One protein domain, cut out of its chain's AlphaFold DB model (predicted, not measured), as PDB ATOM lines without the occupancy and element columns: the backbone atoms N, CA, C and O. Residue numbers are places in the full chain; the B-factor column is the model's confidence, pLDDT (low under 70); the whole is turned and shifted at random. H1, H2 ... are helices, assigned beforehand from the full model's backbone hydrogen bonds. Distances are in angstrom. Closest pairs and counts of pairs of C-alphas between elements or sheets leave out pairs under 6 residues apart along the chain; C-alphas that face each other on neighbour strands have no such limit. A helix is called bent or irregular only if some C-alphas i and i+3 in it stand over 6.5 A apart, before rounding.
ATOM      1  N   GLU A  55      82.299 125.473 146.872       64.62
ATOM      2  CA  GLU A  55      83.165 125.065 147.983       64.62
ATOM      3  C   GLU A  55      84.456 124.375 147.512       64.62
ATOM      4  O   GLU A  55      85.509 124.591 148.110       64.62
ATOM      5  N   SER A  56      84.415 123.594 146.425       67.94
ATOM      6  CA  SER A  56      85.585 122.868 145.911       67.94
ATOM      7  C   SER A  56      86.637 123.831 145.365       67.94
ATOM      8  O   SER A  56      87.801 123.791 145.762       67.94
ATOM      9  N   THR A  57      86.216 124.757 144.510       72.06
ATOM     10  CA  THR A  57      87.073 125.803 143.934       72.06
ATOM     11  C   THR A  57      87.565 126.799 144.989       72.06
ATOM     12  O   THR A  57      88.679 127.312 144.877       72.06
ATOM     13  N   ALA A  58      86.795 127.038 146.060       70.62
ATOM     14  CA  ALA A  58      87.254 127.814 147.216       70.62
ATOM     15  C   ALA A  58      88.437 127.143 147.925       70.62
ATOM     16  O   ALA A  58      89.409 127.805 148.302       70.62
ATOM     17  N   VAL A  59      88.347 125.826 148.108       74.25
ATOM     18  CA  VAL A  59      89.383 125.020 148.755       74.25
ATOM     19  C   VAL A  59      90.629 124.953 147.878       74.25
ATOM     20  O   VAL A  59      91.719 125.216 148.384       74.25
ATOM     21  N   GLU A  60      90.485 124.702 146.574       77.69
ATOM     22  CA  GLU A  60      91.593 124.744 145.604       77.69
ATOM     23  C   GLU A  60      92.306 126.097 145.628       77.69
ATOM     24  O   GLU A  60      93.517 126.163 145.834       77.69
ATOM     25  N   TYR A  61      91.544 127.193 145.546       78.06
ATOM     26  CA  TYR A  61      92.101 128.538 145.639       78.06
ATOM     27  C   TYR A  61      92.881 128.739 146.945       78.06
ATOM     28  O   TYR A  61      93.971 129.318 146.939       78.06
ATOM     29  N   PHE A  62      92.352 128.278 148.081       79.19
ATOM     30  CA  PHE A  62      93.067 128.392 149.347       79.19
ATOM     31  C   PHE A  62      94.381 127.611 149.326       79.19
ATOM     32  O   PHE A  62      95.407 128.139 149.761       79.19
ATOM     33  N   VAL A  63      94.364 126.372 148.837       80.12
ATOM     34  CA  VAL A  63      95.559 125.526 148.760       80.12
ATOM     35  C   VAL A  63      96.626 126.171 147.886       80.12
ATOM     36  O   VAL A  63      97.763 126.308 148.341       80.12
ATOM     37  N   ASP A  64      96.255 126.663 146.709       79.38
ATOM     38  CA  ASP A  64      97.192 127.270 145.761       79.38
ATOM     39  C   ASP A  64      97.840 128.552 146.302       79.38
ATOM     40  O   ASP A  64      99.013 128.822 146.046       79.38
ATOM     41  N   ASN A  65      97.094 129.350 147.072       76.88
ATOM     42  CA  ASN A  65      97.559 130.663 147.532       76.88
ATOM     43  C   ASN A  65      98.158 130.648 148.946       76.88
ATOM     44  O   ASN A  65      99.023 131.465 149.272       76.88
ATOM     45  N   TYR A  66      97.683 129.755 149.814       80.25
ATOM     46  CA  TYR A  66      98.004 129.751 151.244       80.25
ATOM     47  C   TYR A  66      98.449 128.386 151.771       80.25
ATOM     48  O   TYR A  66      98.994 128.333 152.878       80.25
ATOM     49  N   GLY A  67      98.266 127.307 151.004       79.50
ATOM     50  CA  GLY A  67      98.598 125.941 151.409       79.50
ATOM     51  C   GLY A  67     100.054 125.805 151.837       79.50
ATOM     52  O   GLY A  67     100.314 125.390 152.962       79.50
ATOM     53  N   GLU A  68     101.004 126.274 151.023       83.75
ATOM     54  CA  GLU A  68     102.437 126.204 151.353       83.75
ATOM     55  C   GLU A  68     102.760 126.916 152.679       83.75
ATOM     56  O   GLU A  68     103.493 126.397 153.527       83.75
ATOM     57  N   LYS A  69     102.179 128.101 152.902       81.75
ATOM     58  CA  LYS A  69     102.390 128.869 154.134       81.75
ATOM     59  C   LYS A  69     101.804 128.150 155.346       81.75
ATOM     60  O   LYS A  69     102.449 128.120 156.400       81.75
ATOM     61  N   LEU A  70     100.609 127.575 155.208       83.75
ATOM     62  CA  LEU A  70      99.973 126.786 156.260       83.75
ATOM     63  C   LEU A  70     100.820 125.552 156.585       83.75
ATOM     64  O   LEU A  70     101.188 125.359 157.742       83.75
ATOM     65  N   THR A  71     101.219 124.781 155.575       87.44
ATOM     66  CA  THR A  71     102.079 123.601 155.720       87.44
ATOM     67  C   THR A  71     103.400 123.951 156.403       87.44
ATOM     68  O   THR A  71     103.781 123.297 157.372       87.44
ATOM     69  N   ASN A  72     104.083 125.015 155.973       86.56
ATOM     70  CA  ASN A  72     105.339 125.459 156.585       86.56
ATOM     71  C   ASN A  72     105.160 125.921 158.036       86.56
ATOM     72  O   ASN A  72     106.035 125.684 158.866       86.56
ATOM     73  N   THR A  73     104.021 126.531 158.362       86.81
ATOM     74  CA  THR A  73     103.690 126.909 159.743       86.81
ATOM     75  C   THR A  73     103.460 125.672 160.609       86.81
ATOM     76  O   THR A  73     104.002 125.582 161.709       86.81
ATOM     77  N   LEU A  74     102.708 124.688 160.110       89.00
ATOM     78  CA  LEU A  74     102.428 123.440 160.824       89.00
ATOM     79  C   LEU A  74     103.687 122.576 161.012       89.00
ATOM     80  O   LEU A  74     103.852 121.975 162.075       89.00
ATOM     81  N   LYS A  75     104.622 122.585 160.049       90.75
ATOM     82  CA  LYS A  75     105.923 121.891 160.145       90.75
ATOM     83  C   LYS A  75     106.714 122.280 161.396       90.75
ATOM     84  O   LYS A  75     107.391 121.427 161.967       90.75
ATOM     85  N   LEU A  76     106.594 123.527 161.868       89.19
ATOM     86  CA  LEU A  76     107.259 123.992 163.096       89.19
ATOM     87  C   LEU A  76     106.835 123.196 164.339       89.19
ATOM     88  O   LEU A  76     107.603 123.088 165.290       89.19
ATOM     89  N   PHE A  77     105.641 122.604 164.315       89.94
ATOM     90  CA  PHE A  77     105.091 121.804 165.405       89.94
ATOM     91  C   PHE A  77     105.283 120.295 165.204       89.94
ATOM     92  O   PHE A  77     104.863 119.509 166.051       89.94
ATOM     93  N   SER A  78     105.919 119.861 164.110       85.94
ATOM     94  CA  SER A  78     106.010 118.444 163.733       85.94
ATOM     95  C   SER A  78     106.711 117.572 164.783       85.94
ATOM     96  O   SER A  78     106.341 116.423 164.986       85.94
ATOM     97  N   ASN A  79     107.685 118.107 165.522       86.12
ATOM     98  CA  ASN A  79     108.385 117.329 166.551       86.12
ATOM     99  C   ASN A  79     107.561 117.099 167.825       86.12
ATOM    100  O   ASN A  79     107.745 116.070 168.469       86.12
ATOM    101  N   GLU A  80     106.664 118.021 168.179       88.00
ATOM    102  CA  GLU A  80     105.949 117.997 169.467       88.00
ATOM    103  C   GLU A  80     104.464 117.638 169.323       88.00
ATOM    104  O   GLU A  80     103.888 117.051 170.234       88.00
ATOM    105  N   CYS A  81     103.838 117.949 168.181       93.12
ATOM    106  CA  CYS A  81     102.381 117.908 168.022       93.12
ATOM    107  C   CYS A  81     101.858 116.937 166.960       93.12
ATOM    108  O   CYS A  81     100.645 116.876 166.761       93.12
ATOM    109  N   TRP A  82     102.713 116.195 166.254       94.75
ATOM    110  CA  TRP A  82     102.268 115.382 165.114       94.75
ATOM    111  C   TRP A  82     101.230 114.311 165.489       94.75
ATOM    112  O   TRP A  82     100.320 114.060 164.707       94.75
ATOM    113  N   LYS A  83     101.299 113.737 166.701       95.31
ATOM    114  CA  LYS A  83     100.296 112.776 167.197       95.31
ATOM    115  C   LYS A  83      98.925 113.426 167.391       95.31
ATOM    116  O   LYS A  83      97.917 112.884 166.951       95.31
ATOM    117  N   ARG A  84      98.890 114.624 167.992       93.69
ATOM    118  CA  ARG A  84      97.660 115.421 168.134       93.69
ATOM    119  C   ARG A  84      97.106 115.817 166.765       93.69
ATOM    120  O   ARG A  84      95.910 115.693 166.534       93.69
ATOM    121  N   ALA A  85      97.975 116.229 165.841       93.62
ATOM    122  CA  ALA A  85      97.581 116.563 164.476       93.62
ATOM    123  C   ALA A  85      97.001 115.356 163.724       93.62
ATOM    124  O   ALA A  85      95.998 115.510 163.038       93.62
ATOM    125  N   ALA A  86      97.579 114.162 163.883       94.44
ATOM    126  CA  ALA A  86      97.039 112.940 163.296       94.44
ATOM    127  C   ALA A  86      95.629 112.631 163.826       94.44
ATOM    128  O   ALA A  86      94.744 112.365 163.024       94.44
ATOM    129  N   LEU A  87      95.369 112.762 165.133       93.00
ATOM    130  CA  LEU A  87      94.009 112.593 165.664       93.00
ATOM    131  C   LEU A  87      93.019 113.597 165.046       93.00
ATOM    132  O   LEU A  87      91.948 113.193 164.608       93.00
ATOM    133  N   ILE A  88      93.400 114.874 164.929       91.38
ATOM    134  CA  ILE A  88      92.563 115.914 164.304       91.38
ATOM    135  C   ILE A  88      92.274 115.596 162.830       91.38
ATOM    136  O   ILE A  88      91.135 115.701 162.389       91.38
ATOM    137  N   ILE A  89      93.300 115.207 162.068       90.25
ATOM    138  CA  ILE A  89      93.177 114.812 160.655       90.25
ATOM    139  C   ILE A  89      92.230 113.614 160.523       90.25
ATOM    140  O   ILE A  89      91.377 113.601 159.643       90.25
ATOM    141  N   GLY A  90      92.354 112.630 161.411       88.88
ATOM    142  CA  GLY A  90      91.483 111.463 161.465       88.88
ATOM    143  C   GLY A  90      90.014 111.803 161.694       88.88
ATOM    144  O   GLY A  90      89.170 111.410 160.892       88.88
ATOM    145  N   SER A  91      89.722 112.587 162.737       86.81
ATOM    146  CA  SER A  91      88.375 113.111 163.019       86.81
ATOM    147  C   SER A  91      87.819 113.921 161.843       86.81
ATOM    148  O   SER A  91      86.663 113.770 161.452       86.81
ATOM    149  N   ALA A  92      88.660 114.739 161.205       84.19
ATOM    150  CA  ALA A  92      88.259 115.527 160.046       84.19
ATOM    151  C   ALA A  92      87.876 114.652 158.837       84.19
ATOM    152  O   ALA A  92      86.918 114.973 158.131       84.19
ATOM    153  N   LEU A  93      88.586 113.541 158.604       80.88
ATOM    154  CA  LEU A  93      88.309 112.606 157.506       80.88
ATOM    155  C   LEU A  93      86.991 111.850 157.678       80.88
ATOM    156  O   LEU A  93      86.356 111.521 156.678       80.88
ATOM    157  N   THR A  94      86.561 111.599 158.915       74.75
ATOM    158  CA  THR A  94      85.249 110.997 159.211       74.75
ATOM    159  C   THR A  94      84.127 112.028 159.313       74.75
ATOM    160  O   THR A  94      82.978 111.659 159.548       74.75
ATOM    161  N   TRP A  95      84.450 113.310 159.099       71.44
ATOM    162  CA  TRP A  95      83.563 114.462 159.264       71.44
ATOM    163  C   TRP A  95      83.007 114.626 160.683       71.44
ATOM    164  O   TRP A  95      82.023 115.341 160.884       71.44
ATOM    165  N   ASP A  96      83.659 114.013 161.671       71.00
ATOM    166  CA  ASP A  96      83.346 114.256 163.071       71.00
ATOM    167  C   ASP A  96      83.763 115.698 163.405       71.00
ATOM    168  O   ASP A  96      84.941 116.049 163.247       71.00
ATOM    169  N   PRO A  97      82.820 116.592 163.756       73.06
ATOM    170  CA  PRO A  97      83.173 117.956 164.110       73.06
ATOM    171  C   PRO A  97      83.979 118.013 165.408       73.06
ATOM    172  O   PRO A  97      84.666 119.009 165.616       73.06
ATOM    173  N   GLU A  98      83.931 116.989 166.262       81.50
ATOM    174  CA  GLU A  98      84.559 117.004 167.578       81.50
ATOM    175  C   GLU A  98      85.830 116.149 167.611       81.50
ATOM    176  O   GLU A  98      85.918 115.048 167.067       81.50
ATOM    177  N   VAL A  99      86.869 116.673 168.266       84.06
ATOM    178  CA  VAL A  99      88.105 115.919 168.495       84.06
ATOM    179  C   VAL A  99      88.058 115.297 169.885       84.06
ATOM    180  O   VAL A  99      88.001 116.057 170.855       84.06
ATOM    181  N   PRO A 100      88.183 113.961 170.012       80.94
ATOM    182  CA  PRO A 100      88.119 113.287 171.303       80.94
ATOM    183  C   PRO A 100      89.081 113.870 172.346       80.94
ATOM    184  O   PRO A 100      90.271 114.097 172.069       80.94
ATOM    185  N   MET A 101      88.571 114.062 173.566       77.75
ATOM    186  CA  MET A 101      89.347 114.470 174.741       77.75
ATOM    187  C   MET A 101      89.297 113.408 175.856       77.75
ATOM    188  O   MET A 101      88.384 112.579 175.894       77.75
ATOM    189  N   PRO A 102      90.262 113.410 176.801       71.44
ATOM    190  CA  PRO A 102      90.273 112.479 177.937       71.44
ATOM    191  C   PRO A 102      88.990 112.478 178.783       71.44
ATOM    192  O   PRO A 102      88.661 111.468 179.423       71.44
ATOM    193  N   GLU A 103      88.300 113.618 178.829       68.00
ATOM    194  CA  GLU A 103      87.048 113.821 179.554       68.00
ATOM    195  C   GLU A 103      85.855 113.176 178.831       68.00
ATOM    196  O   GLU A 103      85.018 112.559 179.487       68.00
ATOM    197  N   ASP A 104      85.819 113.209 177.499       65.25
ATOM    198  CA  ASP A 104      84.706 112.677 176.694       65.25
ATOM    199  C   ASP A 104      84.713 111.140 176.663       65.25
ATOM    200  O   ASP A 104      83.671 110.487 176.685       65.25
ATOM    201  N   LEU A 105      85.906 110.538 176.756       65.31
ATOM    202  CA  LEU A 105      86.093 109.085 176.884       65.31
ATOM    203  C   LEU A 105      85.553 108.513 178.211       65.31
ATOM    204  O   LEU A 105      85.517 107.295 178.384       65.31
ATOM    205  N   SER A 106      85.180 109.367 179.174       54.78
ATOM    206  CA  SER A 106      84.710 108.960 180.506       54.78
ATOM    207  C   SER A 106      83.226 108.621 180.590       54.78
ATOM    208  O   SER A 106      82.824 107.932 181.524       54.78
ATOM    209  N   VAL A 107      82.427 109.094 179.630       55.16
ATOM    210  CA  VAL A 107      80.960 109.004 179.676       55.16
ATOM    211  C   VAL A 107      80.444 107.704 179.043       55.16
ATOM    212  O   VAL A 107      79.357 107.252 179.388       55.16
ATOM    213  N   PHE A 108      81.234 107.069 178.169       54.56
ATOM    214  CA  PHE A 108      80.748 106.009 177.273       54.56
ATOM    215  C   PHE A 108      81.469 104.658 177.379       54.56
ATOM    216  O   PHE A 108      81.014 103.689 176.777       54.56
ATOM    217  N   LEU A 109      82.584 104.558 178.115       62.28
ATOM    218  CA  LEU A 109      83.393 103.334 178.165       62.28
ATOM    219  C   LEU A 109      83.519 102.775 179.592       62.28
ATOM    220  O   LEU A 109      83.743 103.550 180.526       62.28
ATOM    221  N   PRO A 110      83.475 101.437 179.769       71.19
ATOM    222  CA  PRO A 110      83.882 100.788 181.013       71.19
ATOM    223  C   PRO A 110      85.295 101.218 181.429       71.19
ATOM    224  O   PRO A 110      86.159 101.444 180.579       71.19
ATOM    225  N   GLU A 111      85.550 101.310 182.733       72.56
ATOM    226  CA  GLU A 111      86.770 101.921 183.283       72.56
ATOM    227  C   GLU A 111      88.064 101.242 182.790       72.56
ATOM    228  O   GLU A 111      89.047 101.916 182.462       72.56
ATOM    229  N   ASP A 112      88.027  99.920 182.624       71.69
ATOM    230  CA  ASP A 112      89.138  99.107 182.116       71.69
ATOM    231  C   ASP A 112      89.453  99.422 180.643       71.69
ATOM    232  O   ASP A 112      90.615  99.595 180.256       71.69
ATOM    233  N   LEU A 113      88.403  99.563 179.826       72.38
ATOM    234  CA  LEU A 113      88.511  99.894 178.407       72.38
ATOM    235  C   LEU A 113      88.976 101.342 178.232       72.38
ATOM    236  O   LEU A 113      89.891 101.604 177.454       72.38
ATOM    237  N   ARG A 114      88.431 102.273 179.024       78.44
ATOM    238  CA  ARG A 114      88.862 103.677 179.050       78.44
ATOM    239  C   ARG A 114      90.356 103.791 179.328       78.44
ATOM    240  O   ARG A 114      91.052 104.522 178.627       78.44
ATOM    241  N   LYS A 115      90.864 103.076 180.337       79.00
ATOM    242  CA  LYS A 115      92.290 103.106 180.687       79.00
ATOM    243  C   LYS A 115      93.156 102.610 179.529       79.00
ATOM    244  O   LYS A 115      94.137 103.270 179.197       79.00
ATOM    245  N   SER A 116      92.757 101.508 178.889       78.88
ATOM    246  CA  SER A 116      93.454 100.967 177.716       78.88
ATOM    247  C   SER A 116      93.457 101.944 176.534       78.88
ATOM    248  O   SER A 116      94.494 102.133 175.901       78.88
ATOM    249  N   VAL A 117      92.330 102.607 176.254       81.50
ATOM    250  CA  VAL A 117      92.207 103.581 175.154       81.50
ATOM    251  C   VAL A 117      93.037 104.838 175.423       81.50
ATOM    252  O   VAL A 117      93.764 105.297 174.544       81.50
ATOM    253  N   VAL A 118      92.996 105.377 176.644       83.62
ATOM    254  CA  VAL A 118      93.809 106.545 177.029       83.62
ATOM    255  C   VAL A 118      95.305 106.227 176.950       83.62
ATOM    256  O   VAL A 118      96.081 107.058 176.480       83.62
ATOM    257  N   GLU A 119      95.716 105.026 177.362       83.00
ATOM    258  CA  GLU A 119      97.102 104.561 177.234       83.00
ATOM    259  C   GLU A 119      97.521 104.403 175.764       83.00
ATOM    260  O   GLU A 119      98.615 104.821 175.384       83.00
ATOM    261  N   SER A 120      96.629 103.869 174.927       85.44
ATOM    262  CA  SER A 120      96.860 103.683 173.494       85.44
ATOM    263  C   SER A 120      97.004 105.004 172.733       85.44
ATOM    264  O   SER A 120      97.918 105.143 171.917       85.44
ATOM    265  N   LEU A 121      96.158 106.000 173.021       87.31
ATOM    266  CA  LEU A 121      96.199 107.315 172.368       87.31
ATOM    267  C   LEU A 121      97.322 108.209 172.916       87.31
ATOM    268  O   LEU A 121      97.935 108.972 172.165       87.31
ATOM    269  N   GLY A 122      97.619 108.113 174.215       88.12
ATOM    270  CA  GLY A 122      98.744 108.789 174.858       88.12
ATOM    271  C   GLY A 122      98.814 110.290 174.549       88.12
ATOM    272  O   GLY A 122      97.903 111.059 174.856       88.12
ATOM    273  N   ASP A 123      99.919 110.725 173.936       87.62
ATOM    274  CA  ASP A 123     100.157 112.135 173.603       87.62
ATOM    275  C   ASP A 123      99.193 112.702 172.544       87.62
ATOM    276  O   ASP A 123      99.068 113.920 172.447       87.62
ATOM    277  N   ALA A 124      98.474 111.865 171.785       91.25
ATOM    278  CA  ALA A 124      97.478 112.333 170.814       91.25
ATOM    279  C   ALA A 124      96.285 113.049 171.481       91.25
ATOM    280  O   ALA A 124      95.648 113.905 170.866       91.25
ATOM    281  N   LEU A 125      96.007 112.751 172.755       88.94
ATOM    282  CA  LEU A 125      94.953 113.405 173.540       88.94
ATOM    283  C   LEU A 125      95.402 114.728 174.175       88.94
ATOM    284  O   LEU A 125      94.571 115.494 174.666       88.94
ATOM    285  N   LYS A 126      96.709 115.013 174.207       88.00
ATOM    286  CA  LYS A 126      97.229 116.226 174.841       88.00
ATOM    287  C   LYS A 126      97.072 117.411 173.899       88.00
ATOM    288  O   LYS A 126      97.480 117.357 172.740       88.00
ATOM    289  N   ARG A 127      96.531 118.510 174.433       86.94
ATOM    290  CA  ARG A 127      96.475 119.785 173.713       86.94
ATOM    291  C   ARG A 127      97.865 120.203 173.263       86.94
ATOM    292  O   ARG A 127      98.829 120.078 174.021       86.94
ATOM    293  N   CYS A 128      97.948 120.731 172.051       87.62
ATOM    294  CA  CYS A 128      99.222 121.088 171.442       87.62
ATOM    295  C   CYS A 128      99.122 122.367 170.606       87.62
ATOM    296  O   CYS A 128      98.032 122.840 170.295       87.62
ATOM    297  N   GLY A 129     100.265 122.944 170.222       85.44
ATOM    298  CA  GLY A 129     100.319 124.209 169.474       85.44
ATOM    299  C   GLY A 129      99.544 124.200 168.147       85.44
ATOM    300  O   GLY A 129      99.043 125.241 167.725       85.44
ATOM    301  N   VAL A 130      99.373 123.025 167.531       89.06
ATOM    302  CA  VAL A 130      98.570 122.838 166.306       89.06
ATOM    303  C   VAL A 130      97.077 123.108 166.514       89.06
ATOM    304  O   VAL A 130      96.420 123.557 165.575       89.06
ATOM    305  N   ASP A 131      96.547 122.943 167.731       88.75
ATOM    306  CA  ASP A 131      95.132 123.198 168.042       88.75
ATOM    307  C   ASP A 131      94.768 124.666 167.760       88.75
ATOM    308  O   ASP A 131      93.661 124.973 167.322       88.75
ATOM    309  N   HIS A 132      95.726 125.591 167.929       84.75
ATOM    310  CA  HIS A 132      95.539 127.012 167.620       84.75
ATOM    311  C   HIS A 132      95.326 127.292 166.124       84.75
ATOM    312  O   HIS A 132      94.773 128.328 165.758       84.75
ATOM    313  N   TYR A 133      95.720 126.373 165.247       83.81
ATOM    314  CA  TYR A 133      95.533 126.507 163.805       83.81
ATOM    315  C   TYR A 133      94.356 125.676 163.303       83.81
ATOM    316  O   TYR A 133      93.674 126.110 162.376       83.81
ATOM    317  N   LEU A 134      94.119 124.519 163.925       87.88
ATOM    318  CA  LEU A 134      93.199 123.510 163.409       87.88
ATOM    319  C   LEU A 134      91.847 123.440 164.139       87.88
ATOM    320  O   LEU A 134      90.917 122.919 163.544       87.88
ATOM    321  N   LEU A 135      91.710 123.949 165.375       86.75
ATOM    322  CA  LEU A 135      90.507 123.728 166.209       86.75
ATOM    323  C   LEU A 135      89.934 124.985 166.859       86.75
ATOM    324  O   LEU A 135      90.651 125.668 167.586       86.75
ATOM    325  N   VAL A 136      88.634 125.248 166.751       81.44
ATOM    326  CA  VAL A 136      87.958 126.282 167.556       81.44
ATOM    327  C   VAL A 136      87.371 125.627 168.805       81.44
ATOM    328  O   VAL A 136      86.403 124.884 168.744       81.44
ATOM    329  N   GLY A 137      87.994 125.870 169.960       83.06
ATOM    330  CA  GLY A 137      87.701 125.067 171.149       83.06
ATOM    331  C   GLY A 137      88.220 123.642 170.948       83.06
ATOM    332  O   GLY A 137      89.432 123.468 170.814       83.06
ATOM    333  N   ASN A 138      87.311 122.669 170.909       82.56
ATOM    334  CA  ASN A 138      87.600 121.277 170.542       82.56
ATOM    335  C   ASN A 138      86.982 120.885 169.182       82.56
ATOM    336  O   ASN A 138      87.081 119.726 168.789       82.56
ATOM    337  N   GLU A 139      86.367 121.834 168.471       84.50
ATOM    338  CA  GLU A 139      85.679 121.576 167.207       84.50
ATOM    339  C   GLU A 139      86.587 121.845 166.002       84.50
ATOM    340  O   GLU A 139      87.355 122.816 165.988       84.50
ATOM    341  N   ILE A 140      86.480 121.007 164.971       85.56
ATOM    342  CA  ILE A 140      87.183 121.149 163.695       85.56
ATOM    343  C   ILE A 140      86.365 122.066 162.776       85.56
ATOM    344  O   ILE A 140      85.268 121.692 162.347       85.56
ATOM    345  N   PRO A 141      86.889 123.246 162.399       83.06
ATOM    346  CA  PRO A 141      86.190 124.146 161.495       83.06
ATOM    347  C   PRO A 141      85.965 123.510 160.115       83.06
ATOM    348  O   PRO A 141      86.843 122.788 159.628       83.06
ATOM    349  N   PRO A 142      84.850 123.824 159.429       76.50
ATOM    350  CA  PRO A 142      84.564 123.354 158.076       76.50
ATOM    351  C   PRO A 142      85.745 123.467 157.111       76.50
ATOM    352  O   PRO A 142      86.082 122.472 156.472       76.50
ATOM    353  N   LEU A 143      86.433 124.617 157.060       77.50
ATOM    354  CA  LEU A 143      87.591 124.792 156.175       77.50
ATOM    355  C   LEU A 143      88.696 123.762 156.458       77.50
ATOM    356  O   LEU A 143      89.264 123.202 155.526       77.50
ATOM    357  N   ILE A 144      88.991 123.480 157.729       81.56
ATOM    358  CA  ILE A 144      90.014 122.493 158.108       81.56
ATOM    359  C   ILE A 144      89.597 121.089 157.668       81.56
ATOM    360  O   ILE A 144      90.428 120.339 157.151       81.56
ATOM    361  N   ARG A 145      88.310 120.751 157.794       79.06
ATOM    362  CA  ARG A 145      87.802 119.472 157.296       79.06
ATOM    363  C   ARG A 145      87.991 119.347 155.781       79.06
ATOM    364  O   ARG A 145      88.592 118.372 155.341       79.06
ATOM    365  N   TYR A 146      87.638 120.375 155.004       76.56
ATOM    366  CA  TYR A 146      87.887 120.376 153.555       76.56
ATOM    367  C   TYR A 146      89.379 120.316 153.189       76.56
ATOM    368  O   TYR A 146      89.771 119.591 152.275       76.56
ATOM    369  N   LEU A 147      90.243 121.032 153.917       79.31
ATOM    370  CA  LEU A 147      91.691 121.016 153.672       79.31
ATOM    371  C   LEU A 147      92.319 119.652 153.940       79.31
ATOM    372  O   LEU A 147      93.323 119.308 153.311       79.31
ATOM    373  N   THR A 148      91.725 118.856 154.823       76.94
ATOM    374  CA  THR A 148      92.178 117.487 155.079       76.94
ATOM    375  C   THR A 148      92.172 116.641 153.800       76.94
ATOM    376  O   THR A 148      93.093 115.855 153.576       76.94
ATOM    377  N   TYR A 149      91.224 116.887 152.893       70.12
ATOM    378  CA  TYR A 149      91.089 116.168 151.621       70.12
ATOM    379  C   TYR A 149      92.173 116.509 150.598       70.12
ATOM    380  O   TYR A 149      92.547 115.675 149.777       70.12
ATOM    381  N   THR A 150      92.729 117.714 150.683       72.75
ATOM    382  CA  THR A 150      93.814 118.177 149.804       72.75
ATOM    383  C   THR A 150      95.191 117.676 150.246       72.75
ATOM    384  O   THR A 150      96.193 117.935 149.584       72.75
ATOM    385  N   ARG A 151      95.259 116.966 151.386       76.31
ATOM    386  CA  ARG A 151      96.489 116.451 152.018       76.31
ATOM    387  C   ARG A 151      97.528 117.517 152.395       76.31
ATOM    388  O   ARG A 151      98.628 117.181 152.828       76.31
ATOM    389  N   VAL A 152      97.172 118.798 152.327       83.00
ATOM    390  CA  VAL A 152      98.019 119.923 152.769       83.00
ATOM    391  C   VAL A 152      98.384 119.797 154.251       83.00
ATOM    392  O   VAL A 152      99.508 120.114 154.651       83.00
ATOM    393  N   LEU A 153      97.454 119.284 155.066       86.44
ATOM    394  CA  LEU A 153      97.682 119.047 156.491       86.44
ATOM    395  C   LEU A 153      98.661 117.891 156.735       86.44
ATOM    396  O   LEU A 153      99.571 118.032 157.548       86.44
ATOM    397  N   THR A 154      98.518 116.768 156.024       88.88
ATOM    398  CA  THR A 154      99.402 115.600 156.198       88.88
ATOM    399  C   THR A 154     100.813 115.869 155.688       88.88
ATOM    400  O   THR A 154     101.779 115.387 156.279       88.88
ATOM    401  N   GLU A 155     100.964 116.712 154.663       89.94
ATOM    402  CA  GLU A 155     102.270 117.138 154.151       89.94
ATOM    403  C   GLU A 155     103.145 117.807 155.220       89.94
ATOM    404  O   GLU A 155     104.366 117.642 155.224       89.94
ATOM    405  N   ALA A 156     102.538 118.518 156.172       90.81
ATOM    406  CA  ALA A 156     103.278 119.174 157.247       90.81
ATOM    407  C   ALA A 156     103.960 118.188 158.213       90.81
ATOM    408  O   ALA A 156     104.924 118.547 158.892       90.81
ATOM    409  N   PHE A 157     103.477 116.947 158.263       93.81
ATOM    410  CA  PHE A 157     103.926 115.917 159.200       93.81
ATOM    411  C   PHE A 157     104.574 114.721 158.499       93.81
ATOM    412  O   PHE A 157     104.868 113.716 159.143       93.81
ATOM    413  N   ILE A 158     104.855 114.836 157.198       92.81
ATOM    414  CA  ILE A 158     105.391 113.748 156.374       92.81
ATOM    415  C   ILE A 158     106.702 113.165 156.914       92.81
ATOM    416  O   ILE A 158     106.923 111.968 156.796       92.81
ATOM    417  N   ASP A 159     107.552 113.971 157.556       93.31
ATOM    418  CA  ASP A 159     108.831 113.510 158.115       93.31
ATOM    419  C   ASP A 159     108.665 112.555 159.310       93.31
ATOM    420  O   ASP A 159     109.642 111.936 159.724       93.31
ATOM    421  N   LYS A 160     107.441 112.410 159.840       95.81
ATOM    422  CA  LYS A 160     107.079 111.498 160.937       95.81
ATOM    423  C   LYS A 160     106.472 110.180 160.464       95.81
ATOM    424  O   LYS A 160     105.893 109.452 161.264       95.81
ATOM    425  N   TYR A 161     106.564 109.864 159.172       95.00
ATOM    426  CA  TYR A 161     105.933 108.668 158.609       95.00
ATOM    427  C   TYR A 161     106.431 107.358 159.245       95.00
ATOM    428  O   TYR A 161     105.626 106.461 159.475       95.00
ATOM    429  N   ASN A 162     107.724 107.250 159.577       94.94
ATOM    430  CA  ASN A 162     108.278 106.057 160.230       94.94
ATOM    431  C   ASN A 162     107.703 105.880 161.638       94.94
ATOM    432  O   ASN A 162     107.319 104.783 162.037       94.94
ATOM    433  N   GLU A 163     107.605 106.972 162.394       96.31
ATOM    434  CA  GLU A 163     106.966 106.975 163.704       96.31
ATOM    435  C   GLU A 163     105.467 106.672 163.593       96.31
ATOM    436  O   GLU A 163     104.938 105.929 164.416       96.31
ATOM    437  N   ALA A 164     104.789 107.181 162.559       96.00
ATOM    438  CA  ALA A 164     103.382 106.890 162.300       96.00
ATOM    439  C   ALA A 164     103.140 105.397 162.023       96.00
ATOM    440  O   ALA A 164     102.201 104.831 162.580       96.00
ATOM    441  N   ILE A 165     104.013 104.737 161.252       96.12
ATOM    442  CA  ILE A 165     103.987 103.276 161.048       96.12
ATOM    443  C   ILE A 165     104.115 102.542 162.388       96.12
ATOM    444  O   ILE A 165     103.373 101.596 162.662       96.12
ATOM    445  N   GLY A 166     105.031 102.992 163.248       95.50
ATOM    446  CA  GLY A 166     105.196 102.436 164.591       95.50
ATOM    447  C   GLY A 166     103.935 102.568 165.451       95.50
ATOM    448  O   GLY A 166     103.556 101.618 166.135       95.50
ATOM    449  N   GLU A 167     103.252 103.714 165.396       95.81
ATOM    450  CA  GLU A 167     102.004 103.940 166.139       95.81
ATOM    451  C   GLU A 167     100.841 103.094 165.600       95.81
ATOM    452  O   GLU A 167     100.129 102.498 166.403       95.81
ATOM    453  N   VAL A 168     100.673 102.983 164.275       95.19
ATOM    454  CA  VAL A 168      99.656 102.117 163.640       95.19
ATOM    455  C   VAL A 168      99.807 100.677 164.127       95.19
ATOM    456  O   VAL A 168      98.865 100.086 164.653       95.19
ATOM    457  N   ASN A 169     101.025 100.136 164.040       93.62
ATOM    458  CA  ASN A 169     101.318  98.788 164.517       93.62
ATOM    459  C   ASN A 169     101.098  98.652 166.029       93.62
ATOM    460  O   ASN A 169     100.645  97.606 166.494       93.62
ATOM    461  N   ARG A 170     101.393  99.690 166.821       92.19
ATOM    462  CA  ARG A 170     101.115  99.670 168.263       92.19
ATOM    463  C   ARG A 170      99.616  99.552 168.537       92.19
ATOM    464  O   ARG A 170      99.240  98.714 169.349       92.19
ATOM    465  N   ILE A 171      98.785 100.357 167.875       91.06
ATOM    466  CA  ILE A 171      97.323 100.357 168.064       91.06
ATOM    467  C   ILE A 171      96.749  98.976 167.741       91.06
ATOM    468  O   ILE A 171      96.063  98.396 168.582       91.06
ATOM    469  N   LEU A 172      97.099  98.415 166.578       89.69
ATOM    470  CA  LEU A 172      96.643  97.084 166.162       89.69
ATOM    471  C   LEU A 172      97.067  95.982 167.147       89.69
ATOM    472  O   LEU A 172      96.305  95.058 167.403       89.69
ATOM    473  N   ASN A 173      98.264  96.083 167.733       88.75
ATOM    474  CA  ASN A 173      98.734  95.110 168.722       88.75
ATOM    475  C   ASN A 173      98.047  95.257 170.088       88.75
ATOM    476  O   ASN A 173      97.730  94.248 170.711       88.75
ATOM    477  N   ILE A 174      97.823  96.487 170.569       83.88
ATOM    478  CA  ILE A 174      97.120  96.735 171.842       83.88
ATOM    479  C   ILE A 174      95.681  96.228 171.756       83.88
ATOM    480  O   ILE A 174      95.172  95.620 172.696       83.88
ATOM    481  N   ALA A 175      95.034  96.468 170.621       78.75
ATOM    482  CA  ALA A 175      93.666  96.059 170.366       78.75
ATOM    483  C   ALA A 175      93.579  94.682 169.688       78.75
ATOM    484  O   ALA A 175      92.661  94.420 168.925       78.75
ATOM    485  N   ARG A 176      94.545  93.790 169.928       76.75
ATOM    486  CA  ARG A 176      94.463  92.414 169.427       76.75
ATOM    487  C   ARG A 176      93.500  91.561 170.251       76.75
ATOM    488  O   ARG A 176      92.783  90.736 169.700       76.75
ATOM    489  N   ASP A 177      93.492  91.783 171.566       73.50
ATOM    490  CA  ASP A 177      92.702  91.011 172.536       73.50
ATOM    491  C   ASP A 177      91.403  91.734 172.953       73.50
ATOM    492  O   ASP A 177      90.679  91.281 173.840       73.50
ATOM    493  N   ARG A 178      91.112  92.882 172.330       81.25
ATOM    494  CA  ARG A 178      89.882  93.669 172.492       81.25
ATOM    495  C   ARG A 178      89.531  94.344 171.175       81.25
ATOM    496  O   ARG A 178      90.385  94.471 170.318       81.25
ATOM    497  N   ASP A 179      88.326  94.874 171.037       74.38
ATOM    498  CA  ASP A 179      88.024  95.709 169.876       74.38
ATOM    499  C   ASP A 179      88.772  97.061 169.911       74.38
ATOM    500  O   ASP A 179      89.104  97.581 170.985       74.38
ATOM    501  N   ILE A 180      89.027  97.645 168.737       81.06
ATOM    502  CA  ILE A 180      89.592  98.996 168.584       81.06
ATOM    503  C   ILE A 180      88.499 100.021 168.904       81.06
ATOM    504  O   ILE A 180      87.387  99.922 168.400       81.06
ATOM    505  N   SER A 181      88.793 101.027 169.723       84.06
ATOM    506  CA  SER A 181      87.827 102.094 170.020       84.06
ATOM    507  C   SER A 181      87.675 103.074 168.856       84.06
ATOM    508  O   SER A 181      88.591 103.243 168.052       84.06
ATOM    509  N   ASP A 182      86.554 103.794 168.792       80.75
ATOM    510  CA  ASP A 182      86.344 104.799 167.743       80.75
ATOM    511  C   ASP A 182      87.439 105.872 167.743       80.75
ATOM    512  O   ASP A 182      87.990 106.185 166.695       80.75
ATOM    513  N   ALA A 183      87.871 106.344 168.915       84.94
ATOM    514  CA  ALA A 183      88.961 107.317 169.005       84.94
ATOM    515  C   ALA A 183      90.305 106.777 168.465       84.94
ATOM    516  O   ALA A 183      91.072 107.523 167.853       84.94
ATOM    517  N   GLU A 184      90.596 105.484 168.646       89.38
ATOM    518  CA  GLU A 184      91.777 104.838 168.055       89.38
ATOM    519  C   GLU A 184      91.653 104.667 166.540       89.38
ATOM    520  O   GLU A 184      92.650 104.851 165.837       89.38
ATOM    521  N   ARG A 185      90.447 104.371 166.029       88.19
ATOM    522  CA  ARG A 185      90.153 104.339 164.585       88.19
ATOM    523  C   ARG A 185      90.420 105.706 163.959       88.19
ATOM    524  O   ARG A 185      91.178 105.796 162.998       88.19
ATOM    525  N   LEU A 186      89.897 106.777 164.566       88.00
ATOM    526  CA  LEU A 186      90.140 108.154 164.126       88.00
ATOM    527  C   LEU A 186      91.638 108.471 164.123       88.00
ATOM    528  O   LEU A 186      92.192 108.827 163.083       88.00
ATOM    529  N   TYR A 187      92.328 108.268 165.248       92.31
ATOM    530  CA  TYR A 187      93.769 108.515 165.335       92.31
ATOM    531  C   TYR A 187      94.550 107.752 164.260       92.31
ATOM    532  O   TYR A 187      95.349 108.344 163.530       92.31
ATOM    533  N   GLY A 188      94.284 106.457 164.116       92.62
ATOM    534  CA  GLY A 188      94.957 105.624 163.136       92.62
ATOM    535  C   GLY A 188      94.626 105.979 161.684       92.62
ATOM    536  O   GLY A 188      95.511 105.872 160.838       92.62
ATOM    537  N   PHE A 189      93.435 106.505 161.381       90.06
ATOM    538  CA  PHE A 189      93.117 107.009 160.040       90.06
ATOM    539  C   PHE A 189      93.953 108.252 159.684       90.06
ATOM    540  O   PHE A 189      94.488 108.374 158.574       90.06
ATOM    541  N   GLY A 190      94.166 109.151 160.645       92.25
ATOM    542  CA  GLY A 190      95.078 110.276 160.454       92.25
ATOM    543  C   GLY A 190      96.535 109.847 160.274       92.25
ATOM    544  O   GLY A 190      97.226 110.372 159.397       92.25
ATOM    545  N   LEU A 191      96.989 108.844 161.034       95.31
ATOM    546  CA  LEU A 191      98.314 108.237 160.856       95.31
ATOM    547  C   LEU A 191      98.465 107.615 159.460       95.31
ATOM    548  O   LEU A 191      99.441 107.906 158.765       95.31
ATOM    549  N   ALA A 192      97.483 106.827 159.016       94.25
ATOM    550  CA  ALA A 192      97.463 106.222 157.684       94.25
ATOM    551  C   ALA A 192      97.546 107.280 156.573       94.25
ATOM    552  O   ALA A 192      98.246 107.085 155.582       94.25
ATOM    553  N   SER A 193      96.915 108.439 156.770       92.31
ATOM    554  CA  SER A 193      96.953 109.551 155.814       92.31
ATOM    555  C   SER A 193      98.329 110.230 155.727       92.31
ATOM    556  O   SER A 193      98.740 110.659 154.645       92.31
ATOM    557  N   ILE A 194      99.087 110.292 156.830       94.25
ATOM    558  CA  ILE A 194     100.496 110.737 156.823       94.25
ATOM    559  C   ILE A 194     101.364 109.734 156.051       94.25
ATOM    560  O   ILE A 194     102.177 110.135 155.215       94.25
ATOM    561  N   ILE A 195     101.165 108.433 156.281       95.38
ATOM    562  CA  ILE A 195     101.897 107.360 155.587       95.38
ATOM    563  C   ILE A 195     101.588 107.386 154.082       95.38
ATOM    564  O   ILE A 195     102.503 107.334 153.262       95.38
ATOM    565  N   ALA A 196     100.321 107.554 153.699       92.81
ATOM    566  CA  ALA A 196      99.915 107.678 152.301       92.81
ATOM    567  C   ALA A 196     100.594 108.873 151.611       92.81
ATOM    568  O   ALA A 196     101.116 108.740 150.501       92.81
ATOM    569  N   LYS A 197     100.676 110.027 152.289       92.44
ATOM    570  CA  LYS A 197     101.393 111.201 151.768       92.44
ATOM    571  C   LYS A 197     102.894 110.943 151.594       92.44
ATOM    572  O   LYS A 197     103.500 111.442 150.640       92.44
ATOM    573  N   ALA A 198     103.496 110.139 152.471       93.81
ATOM    574  CA  ALA A 198     104.883 109.703 152.338       93.81
ATOM    575  C   ALA A 198     105.099 108.845 151.079       93.81
ATOM    576  O   ALA A 198     106.050 109.104 150.337       93.81
ATOM    577  N   VAL A 199     104.196 107.898 150.791       93.25
ATOM    578  CA  VAL A 199     104.248 107.091 149.556       93.25
ATOM    579  C   VAL A 199     104.125 107.963 148.311       93.25
ATOM    580  O   VAL A 199     104.945 107.842 147.403       93.25
ATOM    581  N   GLU A 200     103.152 108.877 148.284       91.25
ATOM    582  CA  GLU A 200     102.969 109.831 147.178       91.25
ATOM    583  C   GLU A 200     104.239 110.657 146.917       91.25
ATOM    584  O   GLU A 200     104.587 110.932 145.772       91.25
ATOM    585  N   SER A 201     104.976 110.996 147.976       91.75
ATOM    586  CA  SER A 201     106.223 111.767 147.895       91.75
ATOM    587  C   SER A 201     107.464 110.906 147.610       91.75
ATOM    588  O   SER A 201     108.595 111.375 147.756       91.75
ATOM    589  N   GLY A 202     107.280 109.635 147.240       92.00
ATOM    590  CA  GLY A 202     108.354 108.715 146.867       92.00
ATOM    591  C   GLY A 202     109.175 108.168 148.038       92.00
ATOM    592  O   GLY A 202     110.285 107.677 147.819       92.00
ATOM    593  N   LYS A 203     108.679 108.245 149.282       93.19
ATOM    594  CA  LYS A 203     109.340 107.596 150.424       93.19
ATOM    595  C   LYS A 203     109.187 106.068 150.325       93.19
ATOM    596  O   LYS A 203     108.130 105.585 149.910       93.19
ATOM    597  N   PRO A 204     110.219 105.291 150.696       91.19
ATOM    598  CA  PRO A 204     110.144 103.837 150.663       91.19
ATOM    599  C   PRO A 204     109.280 103.334 151.826       91.19
ATOM    600  O   PRO A 204     109.702 103.397 152.975       91.19
ATOM    601  N   ILE A 205     108.076 102.854 151.512       94.25
ATOM    602  CA  ILE A 205     107.186 102.159 152.451       94.25
ATOM    603  C   ILE A 205     107.099 100.691 152.042       94.25
ATOM    604  O   ILE A 205     106.889 100.389 150.855       94.25
ATOM    605  N   GLU A 206     107.268  99.803 153.021       94.62
ATOM    606  CA  GLU A 206     107.148  98.361 152.834       94.62
ATOM    607  C   GLU A 206     105.677  97.955 152.637       94.62
ATOM    608  O   GLU A 206     104.781  98.562 153.234       94.62
ATOM    609  N   PRO A 207     105.389  96.913 151.837       93.31
ATOM    610  CA  PRO A 207     104.027  96.413 151.647       93.31
ATOM    611  C   PRO A 207     103.286  96.102 152.957       93.31
ATOM    612  O   PRO A 207     102.107  96.419 153.075       93.31
ATOM    613  N   SER A 208     103.974  95.544 153.961       93.62
ATOM    614  CA  SER A 208     103.383  95.231 155.271       93.62
ATOM    615  C   SER A 208     102.959  96.473 156.056       93.62
ATOM    616  O   SER A 208     101.951  96.443 156.755       93.62
ATOM    617  N   ASP A 209     103.703  97.573 155.928       95.94
ATOM    618  CA  ASP A 209     103.381  98.827 156.613       95.94
ATOM    619  C   ASP A 209     102.181  99.517 155.954       95.94
ATOM    620  O   ASP A 209     101.316 100.070 156.636       95.94
ATOM    621  N   ALA A 210     102.101  99.445 154.621       95.56
ATOM    622  CA  ALA A 210     100.933  99.900 153.877       95.56
ATOM    623  C   ALA A 210      99.686  99.057 154.197       95.56
ATOM    624  O   ALA A 210      98.602  99.622 154.341       95.56
ATOM    625  N   ASP A 211      99.841  97.738 154.353       94.62
ATOM    626  CA  ASP A 211      98.759  96.831 154.757       94.62
ATOM    627  C   ASP A 211      98.215  97.200 156.141       94.62
ATOM    628  O   ASP A 211      97.019  97.438 156.281       94.62
ATOM    629  N   ALA A 212      99.090  97.366 157.139       94.69
ATOM    630  CA  ALA A 212      98.692  97.765 158.490       94.69
ATOM    631  C   ALA A 212      97.966  99.124 158.510       94.69
ATOM    632  O   ALA A 212      96.959  99.289 159.202       94.69
ATOM    633  N   ALA A 213      98.446 100.092 157.721       95.56
ATOM    634  CA  ALA A 213      97.796 101.392 157.591       95.56
ATOM    635  C   ALA A 213      96.388 101.266 156.984       95.56
ATOM    636  O   ALA A 213      95.434 101.808 157.542       95.56
ATOM    637  N   LEU A 214      96.238 100.526 155.880       94.88
ATOM    638  CA  LEU A 214      94.938 100.309 155.241       94.88
ATOM    639  C   LEU A 214      93.988  99.458 156.095       94.88
ATOM    640  O   LEU A 214      92.783  99.674 156.025       94.88
ATOM    641  N   HIS A 215      94.500  98.555 156.931       91.69
ATOM    642  CA  HIS A 215      93.685  97.774 157.862       91.69
ATOM    643  C   HIS A 215      93.006  98.680 158.898       91.69
ATOM    644  O   HIS A 215      91.806  98.564 159.132       91.69
ATOM    645  N   ILE A 216      93.707  99.672 159.459       90.56
ATOM    646  CA  ILE A 216      93.021 100.648 160.323       90.56
ATOM    647  C   ILE A 216      91.983 101.462 159.533       90.56
ATOM    648  O   ILE A 216      90.894 101.733 160.050       90.56
ATOM    649  N   VAL A 217      92.273 101.831 158.280       90.50
ATOM    650  CA  VAL A 217      91.302 102.546 157.433       90.50
ATOM    651  C   VAL A 217      90.043 101.706 157.205       90.50
ATOM    652  O   VAL A 217      88.943 102.229 157.382       90.50
ATOM    653  N   SER A 218      90.175 100.419 156.867       88.50
ATOM    654  CA  SER A 218      89.025  99.540 156.617       88.50
ATOM    655  C   SER A 218      88.139  99.426 157.863       88.50
ATOM    656  O   SER A 218      86.935  99.674 157.787       88.50
ATOM    657  N   LEU A 219      88.739  99.214 159.036       84.81
ATOM    658  CA  LEU A 219      88.036  99.194 160.324       84.81
ATOM    659  C   LEU A 219      87.332 100.524 160.645       84.81
ATOM    660  O   LEU A 219      86.232 100.538 161.204       84.81
ATOM    661  N   THR A 220      87.950 101.649 160.278       83.62
ATOM    662  CA  THR A 220      87.369 102.987 160.461       83.62
ATOM    663  C   THR A 220      86.132 103.168 159.585       83.62
ATOM    664  O   THR A 220      85.081 103.561 160.088       83.62
ATOM    665  N   VAL A 221      86.212 102.815 158.299       81.62
ATOM    666  CA  VAL A 221      85.072 102.871 157.366       81.62
ATOM    667  C   VAL A 221      83.934 101.955 157.820       81.62
ATOM    668  O   VAL A 221      82.764 102.331 157.740       81.62
ATOM    669  N   GLN A 222      84.261 100.763 158.324       76.56
ATOM    670  CA  GLN A 222      83.269  99.781 158.752       76.56
ATOM    671  C   GLN A 222      82.393 100.300 159.907       76.56
ATOM    672  O   GLN A 222      81.172 100.104 159.877       76.56
ATOM    673  N   ARG A 223      82.984 100.976 160.905       71.44
ATOM    674  CA  ARG A 223      82.301 101.320 162.171       71.44
ATOM    675  C   ARG A 223      82.144 102.810 162.471       71.44
ATOM    676  O   ARG A 223      81.082 103.192 162.946       71.44
ATOM    677  N   ALA A 224      83.147 103.638 162.193       58.31
ATOM    678  CA  ALA A 224      83.177 105.028 162.661       58.31
ATOM    679  C   ALA A 224      82.456 106.014 161.728       58.31
ATOM    680  O   ALA A 224      82.083 107.105 162.148       58.31
ATOM    681  N   ILE A 225      82.250 105.657 160.456       58.38
ATOM    682  CA  ILE A 225      81.629 106.564 159.487       58.38
ATOM    683  C   ILE A 225      80.125 106.287 159.407       58.38
ATOM    684  O   ILE A 225      79.691 105.216 158.966       58.38
ATOM    685  N   SER A 226      79.320 107.261 159.841       58.25
ATOM    686  CA  SER A 226      77.864 107.193 159.713       58.25
ATOM    687  C   SER A 226      77.462 107.182 158.232       58.25
ATOM    688  O   SER A 226      78.050 107.868 157.392       58.25
ATOM    689  N   SER A 227      76.436 106.398 157.892       51.78
ATOM    690  CA  SER A 227      75.928 106.274 156.517       51.78
ATOM    691  C   SER A 227      75.440 107.608 155.931       51.78
ATOM    692  O   SER A 227      75.477 107.785 154.715       51.78
ATOM    693  N   LEU A 228      75.039 108.551 156.793       49.50
ATOM    694  CA  LEU A 228      74.577 109.896 156.436       49.50
ATOM    695  C   LEU A 228      75.712 110.827 155.975       49.50
ATOM    696  O   LEU A 228      75.466 111.717 155.168       49.50
ATOM    697  N   SER A 229      76.950 110.609 156.432       53.34
ATOM    698  CA  SER A 229      78.100 111.461 156.089       53.34
ATOM    699  C   SER A 229      78.836 111.021 154.813       53.34
ATOM    700  O   SER A 229      79.700 111.740 154.330       53.34
ATOM    701  N   LEU A 230      78.545 109.851 154.233       55.06
ATOM    702  CA  LEU A 230      79.400 109.265 153.182       55.06
ATOM    703  C   LEU A 230      79.127 109.728 151.747       55.06
ATOM    704  O   LEU A 230      80.054 109.697 150.932       55.06
ATOM    705  N   SER A 231      77.916 110.170 151.401       55.06
ATOM    706  CA  SER A 231      77.563 110.460 149.997       55.06
ATOM    707  C   SER A 231      78.408 111.583 149.380       55.06
ATOM    708  O   SER A 231      78.820 111.467 148.228       55.06
ATOM    709  N   SER A 232      78.747 112.616 150.156       56.56
ATOM    710  CA  SER A 232      79.574 113.744 149.697       56.56
ATOM    711  C   SER A 232      81.082 113.524 149.875       56.56
ATOM    712  O   SER A 232      81.881 114.225 149.254       56.56
ATOM    713  N   PHE A 233      81.499 112.552 150.699       65.06
ATOM    714  CA  PHE A 233      82.893 112.447 151.173       65.06
ATOM    715  C   PHE A 233      83.567 111.087 150.912       65.06
ATOM    716  O   PHE A 233      84.722 110.878 151.285       65.06
ATOM    717  N   THR A 234      82.904 110.198 150.167       69.06
ATOM    718  CA  THR A 234      83.466 108.916 149.709       69.06
ATOM    719  C   THR A 234      84.728 109.091 148.853       69.06
ATOM    720  O   THR A 234      85.751 108.452 149.106       69.06
ATOM    721  N   LYS A 235      84.687 109.987 147.856       70.75
ATOM    722  CA  LYS A 235      85.837 110.263 146.975       70.75
ATOM    723  C   LYS A 235      87.065 110.747 147.769       70.75
ATOM    724  O   LYS A 235      88.145 110.209 147.536       70.75
ATOM    725  N   PRO A 236      86.938 111.684 148.728       71.25
ATOM    726  CA  PRO A 236      88.044 112.064 149.604       71.25
ATOM    727  C   PRO A 236      88.670 110.936 150.431       71.25
ATOM    728  O   PRO A 236      89.898 110.848 150.471       71.25
ATOM    729  N   ILE A 237      87.865 110.067 151.057       74.94
ATOM    730  CA  ILE A 237      88.363 108.914 151.835       74.94
ATOM    731  C   ILE A 237      89.213 108.013 150.940       74.94
ATOM    732  O   ILE A 237      90.365 107.712 151.256       74.94
ATOM    733  N   LEU A 238      88.663 107.638 149.783       80.69
ATOM    734  CA  LEU A 238      89.360 106.775 148.836       80.69
ATOM    735  C   LEU A 238      90.609 107.452 148.295       80.69
ATOM    736  O   LEU A 238      91.666 106.822 148.287       80.69
ATOM    737  N   SER A 239      90.508 108.734 147.927       78.06
ATOM    738  CA  SER A 239      91.635 109.549 147.484       78.06
ATOM    739  C   SER A 239      92.751 109.511 148.515       78.06
ATOM    740  O   SER A 239      93.856 109.127 148.154       78.06
ATOM    741  N   ALA A 240      92.503 109.810 149.795       76.94
ATOM    742  CA  ALA A 240      93.528 109.789 150.845       76.94
ATOM    743  C   ALA A 240      94.291 108.454 150.922       76.94
ATOM    744  O   ALA A 240      95.497 108.455 151.168       76.94
ATOM    745  N   SER A 241      93.620 107.339 150.635       86.44
ATOM    746  CA  SER A 241      94.190 105.990 150.678       86.44
ATOM    747  C   SER A 241      94.794 105.499 149.351       86.44
ATOM    748  O   SER A 241      95.597 104.566 149.385       86.44
ATOM    749  N   VAL A 242      94.484 106.116 148.197       88.81
ATOM    750  CA  VAL A 242      95.009 105.722 146.862       88.81
ATOM    751  C   VAL A 242      96.534 105.521 146.842       88.81
ATOM    752  O   VAL A 242      96.976 104.540 146.246       88.81
ATOM    753  N   PRO A 243      97.378 106.356 147.484       91.69
ATOM    754  CA  PRO A 243      98.825 106.141 147.458       91.69
ATOM    755  C   PRO A 243      99.266 104.792 148.045       91.69
ATOM    756  O   PRO A 243     100.289 104.253 147.632       91.69
ATOM    757  N   LEU A 244      98.502 104.227 148.985       93.56
ATOM    758  CA  LEU A 244      98.791 102.929 149.606       93.56
ATOM    759  C   LEU A 244      98.310 101.746 148.750       93.56
ATOM    760  O   LEU A 244      98.828 100.640 148.902       93.56
ATOM    761  N   ARG A 245      97.366 101.978 147.827       92.38
ATOM    762  CA  ARG A 245      96.734 100.956 146.973       92.38
ATOM    763  C   ARG A 245      97.756 100.063 146.287       92.38
ATOM    764  O   ARG A 245      97.677  98.849 146.368       92.38
ATOM    765  N   ASP A 246      98.748 100.665 145.640       91.06
ATOM    766  CA  ASP A 246      99.720  99.917 144.842       91.06
ATOM    767  C   ASP A 246     100.746  99.145 145.702       91.06
ATOM    768  O   ASP A 246     101.506  98.332 145.169       91.06
ATOM    769  N   LYS A 247     100.788  99.407 147.018       92.94
ATOM    770  CA  LYS A 247     101.667  98.750 148.001       92.94
ATOM    771  C   LYS A 247     100.982  97.597 148.732       92.94
ATOM    772  O   LYS A 247     101.658  96.624 149.047       92.94
ATOM    773  N   ALA A 248      99.680  97.709 148.978       93.44
ATOM    774  CA  ALA A 248      98.860  96.684 149.621       93.44
ATOM    775  C   ALA A 248      97.477  96.591 148.938       93.44
ATOM    776  O   ALA A 248      96.456  96.950 149.535       93.44
TER     777      ALA A 248
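Overview. This is residues 55 to 248 of the 817 residues of an uncharacterized protein of Sulfolobus sp. SCGC AB-777_G06 (UniProt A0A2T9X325). Look first for one long helix, H8, running through the middle of a compact globule, with H2 crossing it and H7, H9 and H10 packed round it. H3 packs on the first part of H8, and the bent helix H1 makes an L on the outside, one arm on H5 and the other on H6. The printed part has 194 residues with ten named helices, H1 to H10 in order along the chain, and no named strand; the class is all helix. The radius of gyration of the C-alphas is 15.5 A, and the spans are 48 by 38 by 36 A.

Arrangement. Start at H8, residues 182 to 200, the hub, touching six helices. H2, residues 78 to 93, touches it at 71 degrees, only just about perpendicular; their closest C-alphas, Gly 90 and Gly 190, are 3.9 A apart. H7, residues 158 to 174, forms a hairpin with H8, at 38 degrees only just a steep tilt, closest at C-alphas 161 and 195, 5.2 A. H9, residues 207 to 223, forms another with H8, closest at C-alphas 213 and 192, 4.8 A. H10, residues 234 to 245, touches H8, closest at C-alphas 243 and 196, 5.2 A. H3, residues 111 to 125, H7 and H8 form an up and down bundle, each running against the one before; H3 and H7 only just touch, with 3 pairs of C-alphas within 8 A, closest at Ser 120 and Ile 171, 6.4 A. H1, residues 55 to 75, was assigned as one helix by its hydrogen bonds but is bent, C-alphas 65 and 68 being 7.6 A apart. Its arm H1a, residues 55 to 65, touches H5, residues 142 to 149, closest at C-alphas 59 and 147, 6.7 A. H1b, residues 68 to 75, touches H6, residues 152 to 155, closest at C-alphas 71 and 152, 6.2 A. H4, residues 131 to 134, is close to but not clearly touching H2, closest at C-alphas 134 and 88, 7.7 A. Every O i to N i+4 pair is within hydrogen-bond range in H1a, H1b, H8 and H9, against 9 of 12 in H2, 8 of 11 in H3, 3 of 4 in H5, 11 of 13 in H7 and 5 of 8 in H10; H4 and H6 are too short for such a pair.

Along the chain. Find C-alpha 55 at (83.165, 125.065, 147.983), where H1a begins. H8 runs 26.9 A from C-alpha 182 at (86.344, 104.799, 167.743); H9 measures 24.6 A, H7 24.4 A and H2 19.7 A. H10 ends at C-alpha 245, (96.734, 100.956, 146.973). Four helices are irregular: C-alphas 80 and 83 in H2 are 8.0 A apart, 120 and 123 in H3 9.1 A, 159 and 162 in H7 7.8 A, 240 and 243 in H10 7.3 A.

Size, cuts and confidence. The two C-alphas farthest apart, Asn 65 and Asp 112, are 47.6 A apart. The printed part has no cut; the link from H2 to H3, residues 94 to 110, is long. Mean pLDDT of the printed part is 83.1, with residues 55 to 56, 103 to 109 and 224 to 234 under 70.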